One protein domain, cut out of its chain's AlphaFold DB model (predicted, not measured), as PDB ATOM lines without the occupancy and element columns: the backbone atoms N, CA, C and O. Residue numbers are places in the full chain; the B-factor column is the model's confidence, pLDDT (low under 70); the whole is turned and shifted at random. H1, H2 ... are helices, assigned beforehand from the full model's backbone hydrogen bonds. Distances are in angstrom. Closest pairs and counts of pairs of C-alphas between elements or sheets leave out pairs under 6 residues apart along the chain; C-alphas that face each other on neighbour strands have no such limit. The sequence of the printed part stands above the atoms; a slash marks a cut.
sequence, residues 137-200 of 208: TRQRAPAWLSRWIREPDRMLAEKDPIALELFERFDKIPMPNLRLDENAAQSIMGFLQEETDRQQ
ATOM      1  N   THR A 137      90.339 153.703  99.836       88.12
ATOM      2  CA  THR A 137      90.443 152.286  99.444       88.12
ATOM      3  C   THR A 137      89.122 151.699  98.939       88.12
ATOM      4  O   THR A 137      89.139 150.755  98.151       88.12
ATOM      5  N   ARG A 138      87.977 152.278  99.326       88.19
ATOM      6  CA  ARG A 138      86.644 151.901  98.821       88.19
ATOM      7  C   ARG A 138      86.275 152.626  97.528       88.19
ATOM      8  O   ARG A 138      85.446 152.137  96.767       88.19
ATOM      9  N   GLN A 139      86.875 153.789  97.282       86.69
ATOM     10  CA  GLN A 139      86.554 154.633  96.129       86.69
ATOM     11  C   GLN A 139      87.442 154.361  94.909       86.69
ATOM     12  O   GLN A 139      87.016 154.549  93.768       86.69
ATOM     13  N   ARG A 140      88.701 153.965  95.128       88.25
ATOM     14  CA  ARG A 140      89.714 153.824  94.075       88.25
ATOM     15  C   ARG A 140      90.218 152.391  93.979       88.25
ATOM     16  O   ARG A 140      90.321 151.672  94.965       88.25
ATOM     17  N   ALA A 141      90.590 151.993  92.764       91.31
ATOM     18  CA  ALA A 141      91.160 150.677  92.523       91.31
ATOM     19  C   ALA A 141      92.506 150.514  93.270       91.31
ATOM     20  O   ALA A 141      93.374 151.383  93.128       91.31
ATOM     21  N   PRO A 142      92.742 149.389  93.974       91.00
ATOM     22  CA  PRO A 142      93.973 149.171  94.744       91.00
ATOM     23  C   PRO A 142      95.256 149.276  93.910       91.00
ATOM     24  O   PRO A 142      96.247 149.853  94.345       91.00
ATOM     25  N   ALA A 143      95.233 148.776  92.671       91.94
ATOM     26  CA  ALA A 143      96.387 148.845  91.772       91.94
ATOM     27  C   ALA A 143      96.754 150.291  91.391       91.94
ATOM     28  O   ALA A 143      97.931 150.623  91.273       91.94
ATOM     29  N   TRP A 144      95.747 151.155  91.221       93.69
ATOM     30  CA  TRP A 144      95.963 152.570  90.926       93.69
ATOM     31  C   TRP A 144      96.519 153.296  92.155       93.69
ATOM     32  O   TRP A 144      97.493 154.033  92.029       93.69
ATOM     33  N   LEU A 145      95.971 153.025  93.347       91.94
ATOM     34  CA  LEU A 145      96.446 153.610  94.606       91.94
ATOM     35  C   LEU A 145      97.897 153.236  94.919       91.94
ATOM     36  O   LEU A 145      98.686 154.126  95.231       91.94
ATOM     37  N   SER A 146      98.271 151.958  94.777       92.62
ATOM     38  CA  SER A 146      99.663 151.523  94.990       92.62
ATOM     39  C   SER A 146     100.627 152.290  94.082       92.62
ATOM     40  O   SER A 146     101.654 152.810  94.526       92.62
ATOM     41  N   ARG A 147     100.260 152.434  92.802       93.62
ATOM     42  CA  ARG A 147     101.064 153.178  91.830       93.62
ATOM     43  C   ARG A 147     101.142 154.665  92.175       93.62
ATOM     44  O   ARG A 147     102.235 155.225  92.133       93.62
ATOM     45  N   TRP A 148     100.022 155.282  92.547       92.31
ATOM     46  CA  TRP A 148      99.948 156.701  92.899       92.31
ATOM     47  C   TRP A 148     100.801 157.052  94.120       92.31
ATOM     48  O   TRP A 148     101.516 158.047  94.095       92.31
ATOM     49  N   ILE A 149     100.804 156.210  95.159       91.75
ATOM     50  CA  ILE A 149     101.617 156.415  96.371       91.75
ATOM     51  C   ILE A 149     103.122 156.382  96.055       91.75
ATOM     52  O   ILE A 149     103.912 157.104  96.667       91.75
ATOM     53  N   ARG A 150     103.531 155.542  95.101       94.31
ATOM     54  CA  ARG A 150     104.943 155.341  94.753       94.31
ATOM     55  C   ARG A 150     105.465 156.313  93.703       94.31
ATOM     56  O   ARG A 150     106.623 156.713  93.763       94.31
ATOM     57  N   GLU A 151     104.662 156.608  92.687       94.50
ATOM     58  CA  GLU A 151     105.101 157.296  91.468       94.50
ATOM     59  C   GLU A 151     104.083 158.366  91.010       94.50
ATOM     60  O   GLU A 151     103.662 158.357  89.844       94.50
ATOM     61  N   PRO A 152     103.675 159.308  91.889       93.06
ATOM     62  CA  PRO A 152     102.656 160.310  91.555       93.06
ATOM     63  C   PRO A 152     103.129 161.286  90.467       93.06
ATOM     64  O   PRO A 152     102.371 161.676  89.579       93.06
ATOM     65  N   ASP A 153     104.417 161.630  90.491       92.31
ATOM     66  CA  ASP A 153     105.089 162.489  89.519       92.31
ATOM     67  C   ASP A 153     105.031 161.910  88.101       92.31
ATOM     68  O   ASP A 153     104.729 162.624  87.140       92.31
ATOM     69  N   ARG A 154     105.256 160.597  87.967       93.12
ATOM     70  CA  ARG A 154     105.166 159.907  86.676       93.12
ATOM     71  C   ARG A 154     103.737 159.835  86.166       93.12
ATOM     72  O   ARG A 154     103.525 160.081  84.986       93.12
ATOM     73  N   MET A 155     102.761 159.564  87.030       94.56
ATOM     74  CA  MET A 155     101.351 159.519  86.623       94.56
ATOM     75  C   MET A 155     100.844 160.882  86.135       94.56
ATOM     76  O   MET A 155     100.112 160.949  85.146       94.56
ATOM     77  N   LEU A 156     101.293 161.975  86.760       92.62
ATOM     78  CA  LEU A 156     101.020 163.332  86.274       92.62
ATOM     79  C   LEU A 156     101.725 163.624  84.941       92.62
ATOM     80  O   LEU A 156     101.106 164.182  84.034       92.62
ATOM     81  N   ALA A 157     102.989 163.217  84.785       93.75
ATOM     82  CA  ALA A 157     103.733 163.384  83.533       93.75
ATOM     83  C   ALA A 157     103.130 162.570  82.370       93.75
ATOM     84  O   ALA A 157     103.068 163.052  81.237       93.75
ATOM     85  N   GLU A 158     102.643 161.363  82.660       95.06
ATOM     86  CA  GLU A 158     101.911 160.487  81.737       95.06
ATOM     87  C   GLU A 158     100.503 161.003  81.411       95.06
ATOM     88  O   GLU A 158      99.869 160.485  80.491       95.06
ATOM     89  N   LYS A 159     100.034 162.044  82.112       93.56
ATOM     90  CA  LYS A 159      98.692 162.620  81.968       93.56
ATOM     91  C   LYS A 159      97.587 161.603  82.252       93.56
ATOM     92  O   LYS A 159      96.585 161.560  81.536       93.56
ATOM     93  N   ASP A 160      97.765 160.801  83.301       94.38
ATOM     94  CA  ASP A 160      96.696 159.941  83.802       94.38
ATOM     95  C   ASP A 160      95.456 160.810  84.110       94.38
ATOM     96  O   ASP A 160      95.570 161.818  84.819       94.38
ATOM     97  N   PRO A 161      94.276 160.479  83.554       94.25
ATOM     98  CA  PRO A 161      93.103 161.346  83.640       94.25
ATOM     99  C   PRO A 161      92.628 161.533  85.083       94.25
ATOM    100  O   PRO A 161      92.159 162.614  85.431       94.25
ATOM    101  N   ILE A 162      92.797 160.512  85.929       91.62
ATOM    102  CA  ILE A 162      92.437 160.576  87.344       91.62
ATOM    103  C   ILE A 162      93.431 161.464  88.093       91.62
ATOM    104  O   ILE A 162      93.022 162.315  88.880       91.62
ATOM    105  N   ALA A 163      94.730 161.276  87.852       91.31
ATOM    106  CA  ALA A 163      95.764 162.087  88.490       91.31
ATOM    107  C   ALA A 163      95.612 163.577  88.145       91.31
ATOM    108  O   ALA A 163      95.737 164.429  89.023       91.31
ATOM    109  N   LEU A 164      95.294 163.893  86.885       93.56
ATOM    110  CA  LEU A 164      95.043 165.265  86.439       93.56
ATOM    111  C   LEU A 164      93.785 165.867  87.069       93.56
ATOM    112  O   LEU A 164      93.810 167.024  87.484       93.56
ATOM    113  N   GLU A 165      92.701 165.095  87.166       91.69
ATOM    114  CA  GLU A 165      91.474 165.534  87.837       91.69
ATOM    115  C   GLU A 165      91.738 165.869  89.311       91.69
ATOM    116  O   GLU A 165      91.317 166.920  89.792       91.69
ATOM    117  N   LEU A 166      92.468 164.999  90.017       87.00
ATOM    118  CA  LEU A 166      92.851 165.216  91.414       87.00
ATOM    119  C   LEU A 166      93.747 166.450  91.558       87.00
ATOM    120  O   LEU A 166      93.519 167.271  92.439       87.00
ATOM    121  N   PHE A 167      94.728 166.612  90.673       89.06
ATOM    122  CA  PHE A 167      95.629 167.760  90.686       89.06
ATOM    123  C   PHE A 167      94.891 169.090  90.497       89.06
ATOM    124  O   PHE A 167      95.148 170.047  91.223       89.06
ATOM    125  N   GLU A 168      93.943 169.153  89.561       91.19
ATOM    126  CA  GLU A 168      93.116 170.347  89.354       91.19
ATOM    127  C   GLU A 168      92.147 170.593  90.519       91.19
ATOM    128  O   GLU A 168      91.894 171.745  90.867       91.19
ATOM    129  N   ARG A 169      91.628 169.527  91.144       86.06
ATOM    130  CA  ARG A 169      90.731 169.626  92.306       86.06
ATOM    131  C   ARG A 169      91.445 170.125  93.565       86.06
ATOM    132  O   ARG A 169      90.830 170.847  94.343       86.06
ATOM    133  N   PHE A 170      92.702 169.738  93.769       82.12
ATOM    134  CA  PHE A 170      93.455 169.989  95.001       82.12
ATOM    135  C   PHE A 170      94.559 171.036  94.801       82.12
ATOM    136  O   PHE A 170      95.752 170.742  94.892       82.12
ATOM    137  N   ASP A 171      94.142 172.269  94.497       84.56
ATOM    138  CA  ASP A 171      94.976 173.484  94.435       84.56
ATOM    139  C   ASP A 171      96.226 173.405  93.543       84.56
ATOM    140  O   ASP A 171      97.132 174.235  93.650       84.56
ATOM    141  N   LYS A 172      96.290 172.432  92.624       87.88
ATOM    142  CA  LYS A 172      97.442 172.209  91.736       87.88
ATOM    143  C   LYS A 172      98.745 171.987  92.506       87.88
ATOM    144  O   LYS A 172      99.826 172.330  92.020       87.88
ATOM    145  N   ILE A 173      98.654 171.402  93.700       83.94
ATOM    146  CA  ILE A 173      99.819 171.017  94.496       83.94
ATOM    147  C   ILE A 173     100.186 169.573  94.123       83.94
ATOM    148  O   ILE A 173      99.414 168.653  94.397       83.94
ATOM    149  N   PRO A 174     101.342 169.329  93.478       86.06
ATOM    150  CA  PRO A 174     101.722 167.978  93.091       86.06
ATOM    151  C   PRO A 174     102.166 167.181  94.320       86.06
ATOM    152  O   PRO A 174     102.984 167.649  95.114       86.06
ATOM    153  N   MET A 175     101.670 165.948  94.451       86.62
ATOM    154  CA  MET A 175     102.151 165.020  95.474       86.62
ATOM    155  C   MET A 175     103.624 164.667  95.191       86.62
ATOM    156  O   MET A 175     103.938 164.228  94.080       86.62
ATOM    157  N   PRO A 176     104.544 164.849  96.155       88.88
ATOM    158  CA  PRO A 176     105.942 164.492  95.960       88.88
ATOM    159  C   PRO A 176     106.115 162.971  95.923       88.88
ATOM    160  O   PRO A 176     105.416 162.225  96.607       88.88
ATOM    161  N   ASN A 177     107.100 162.506  95.157       92.25
ATOM    162  CA  ASN A 177     107.478 161.100  95.161       92.25
ATOM    163  C   ASN A 177     108.257 160.768  96.446       92.25
ATOM    164  O   ASN A 177     109.369 161.256  96.658       92.25
ATOM    165  N   LEU A 178     107.675 159.912  97.287       89.69
ATOM    166  CA  LEU A 178     108.242 159.505  98.578       89.69
ATOM    167  C   LEU A 178     109.291 158.384  98.467       89.69
ATOM    168  O   LEU A 178     109.852 157.965  99.478       89.69
ATOM    169  N   ARG A 179     109.584 157.909  97.249       91.44
ATOM    170  CA  ARG A 179     110.576 156.863  96.943       91.44
ATOM    171  C   ARG A 179     110.334 155.563  97.716       91.44
ATOM    172  O   ARG A 179     111.279 154.899  98.137       91.44
ATOM    173  N   LEU A 180     109.061 155.225  97.891       91.50
ATOM    174  CA  LEU A 180     108.610 154.018  98.574       91.50
ATOM    175  C   LEU A 180     108.729 152.798  97.654       91.50
ATOM    176  O   LEU A 180     108.536 152.895  96.440       91.50
ATOM    177  N   ASP A 181     109.037 151.643  98.238       93.31
ATOM    178  CA  ASP A 181     109.006 150.362  97.540       93.31
ATOM    179  C   ASP A 181     107.579 149.777  97.517       93.31
ATOM    180  O   ASP A 181     106.642 150.326  98.100       93.31
ATOM    181  N   GLU A 182     107.383 148.665  96.799       90.31
ATOM    182  CA  GLU A 182     106.068 148.006  96.746       90.31
ATOM    183  C   GLU A 182     105.596 147.576  98.135       90.31
ATOM    184  O   GLU A 182     104.438 147.782  98.472       90.31
ATOM    185  N   ASN A 183     106.483 147.022  98.963       93.62
ATOM    186  CA  ASN A 183     106.096 146.502 100.271       93.62
ATOM    187  C   ASN A 183     105.612 147.619 101.203       93.62
ATOM    188  O   ASN A 183     104.596 147.452 101.882       93.62
ATOM    189  N   ALA A 184     106.292 148.770 101.217       93.00
ATOM    190  CA  ALA A 184     105.844 149.932 101.978       93.00
ATOM    191  C   ALA A 184     104.500 150.460 101.461       93.00
ATOM    192  O   ALA A 184     103.605 150.721 102.263       93.00
ATOM    193  N   ALA A 185     104.316 150.554 100.139       91.31
ATOM    194  CA  ALA A 185     103.043 150.978  99.555       91.31
ATOM    195  C   ALA A 185     101.890 150.033  99.939       91.31
ATOM    196  O   ALA A 185     100.821 150.497 100.337       91.31
ATOM    197  N   GLN A 186     102.117 148.717  99.908       92.44
ATOM    198  CA  GLN A 186     101.136 147.718 100.348       92.44
ATOM    199  C   GLN A 186     100.833 147.822 101.845       92.44
ATOM    200  O   GLN A 186      99.677 147.708 102.242       92.44
ATOM    201  N   SER A 187     101.846 148.088 102.673       94.06
ATOM    202  CA  SER A 187     101.671 148.274 104.120       94.06
ATOM    203  C   SER A 187     100.791 149.491 104.418       94.06
ATOM    204  O   SER A 187      99.880 149.411 105.238       94.06
ATOM    205  N   ILE A 188     101.010 150.595 103.695       91.12
ATOM    206  CA  ILE A 188     100.179 151.803 103.786       91.12
ATOM    207  C   ILE A 188      98.746 151.502 103.339       91.12
ATOM    208  O   ILE A 188      97.808 151.866 104.039       91.12
ATOM    209  N   MET A 189      98.552 150.817 102.208       91.25
ATOM    210  CA  MET A 189      97.205 150.453 101.752       91.25
ATOM    211  C   MET A 189      96.480 149.530 102.736       91.25
ATOM    212  O   MET A 189      95.286 149.712 102.957       91.25
ATOM    213  N   GLY A 190      97.191 148.572 103.339       93.38
ATOM    214  CA  GLY A 190      96.643 147.685 104.364       93.38
ATOM    215  C   GLY A 190      96.162 148.462 105.585       93.38
ATOM    216  O   GLY A 190      95.015 148.303 105.993       93.38
ATOM    217  N   PHE A 191      96.993 149.375 106.087       92.38
ATOM    218  CA  PHE A 191      96.618 150.272 107.178       92.38
ATOM    219  C   PHE A 191      95.409 151.149 106.819       92.38
ATOM    220  O   PHE A 191      94.452 151.226 107.582       92.38
ATOM    221  N   LEU A 192      95.403 151.769 105.633       90.19
ATOM    222  CA  LEU A 192      94.281 152.600 105.184       90.19
ATOM    223  C   LEU A 192      92.973 151.808 105.092       90.19
ATOM    224  O   LEU A 192      91.914 152.352 105.400       90.19
ATOM    225  N   GLN A 193      93.037 150.544 104.670       90.81
ATOM    226  CA  GLN A 193      91.871 149.668 104.614       90.81
ATOM    227  C   GLN A 193      91.361 149.328 106.018       90.81
ATOM    228  O   GLN A 193      90.170 149.476 106.275       90.81
ATOM    229  N   GLU A 194      92.255 148.930 106.925       90.44
ATOM    230  CA  GLU A 194      91.915 148.604 108.314       90.44
ATOM    231  C   GLU A 194      91.294 149.802 109.042       90.44
ATOM    232  O   GLU A 194      90.225 149.682 109.642       90.44
ATOM    233  N   GLU A 195      91.903 150.982 108.921       88.62
ATOM    234  CA  GLU A 195      91.361 152.202 109.519       88.62
ATOM    235  C   GLU A 195      90.025 152.596 108.882       88.62
ATOM    236  O   GLU A 195      89.107 153.023 109.583       88.62
ATOM    237  N   THR A 196      89.868 152.416 107.567       88.12
ATOM    238  CA  THR A 196      88.579 152.649 106.900       88.12
ATOM    239  C   THR A 196      87.498 151.728 107.464       88.12
ATOM    240  O   THR A 196      86.383 152.177 107.722       88.12
ATOM    241  N   ASP A 197      87.803 150.452 107.687       88.31
ATOM    242  CA  ASP A 197      86.836 149.492 108.223       88.31
ATOM    243  C   ASP A 197      86.499 149.762 109.694       88.31
ATOM    244  O   ASP A 197      85.336 149.634 110.084       88.31
ATOM    245  N   ARG A 198      87.480 150.215 110.483       82.38
ATOM    246  CA  ARG A 198      87.298 150.631 111.879       82.38
ATOM    247  C   ARG A 198      86.436 151.890 112.011       82.38
ATOM    248  O   ARG A 198      85.560 151.930 112.870       82.38
ATOM    249  N   GLN A 199      86.690 152.914 111.197       76.94
ATOM    250  CA  GLN A 199      86.001 154.211 111.285       76.94
ATOM    251  C   GLN A 199      84.659 154.227 110.539       76.94
ATOM    252  O   GLN A 199      83.755 154.978 110.895       76.94
ATOM    253  N   GLN A 200      84.516 153.410 109.493       80.06
ATOM    254  CA  GLN A 200      83.301 153.300 108.685       80.06
ATOM    255  C   GLN A 200      82.858 151.833 108.608       80.06
ATOM    256  O   GLN A 200      82.958 151.218 107.534       80.06
TER     257      GLN A 200
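This is residues 137 to 200 of the 208 residues of an uncharacterized protein of Pseudomonas mandelii (UniProt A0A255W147). H1 crosses the first part of the long H4, while H2 and H3 form an angled pair at the far end, and the unnamed stretch 170 to 181 leads back from H3 to H4. The 64 printed residues hold these four named helices, in number order, and no named strand: all helix. The whole is only just compact, close to loose, radius of gyration of the C-alphas 12.3 A, spanning 33 by 25 by 17 A.

H1, residues 142 to 150, is close to but not clearly touching H2, residues 152 to 157: closest C-alphas, Trp 148 and Met 155, 7.0 A. H2 touches H3, residues 161 to 169, about perpendicular at 76 degrees: closest C-alphas, Leu 156 and Ala 163, 5.8 A. H4, residues 182 to 199, touches H1 with residues 182 to 189 alone, opposite ways at a steep 60 degrees tilt: closest C-alphas, Ser 146 and Ala 185, 5.7 A. In H1 to H4 every O i to N i+4 pair is within hydrogen-bond range.

H1 begins at C-alpha 142 (93.973, 149.171, 94.744); H4, 25.5 A long, ends at C-alpha 199 (86.001, 154.211, 111.285).

The farthest C-alphas, Ala 157 and Arg 198, are 35.2 A apart. The printed part has no cut; the H3 to H4 link is long. No printed residue is under 70 in pLDDT.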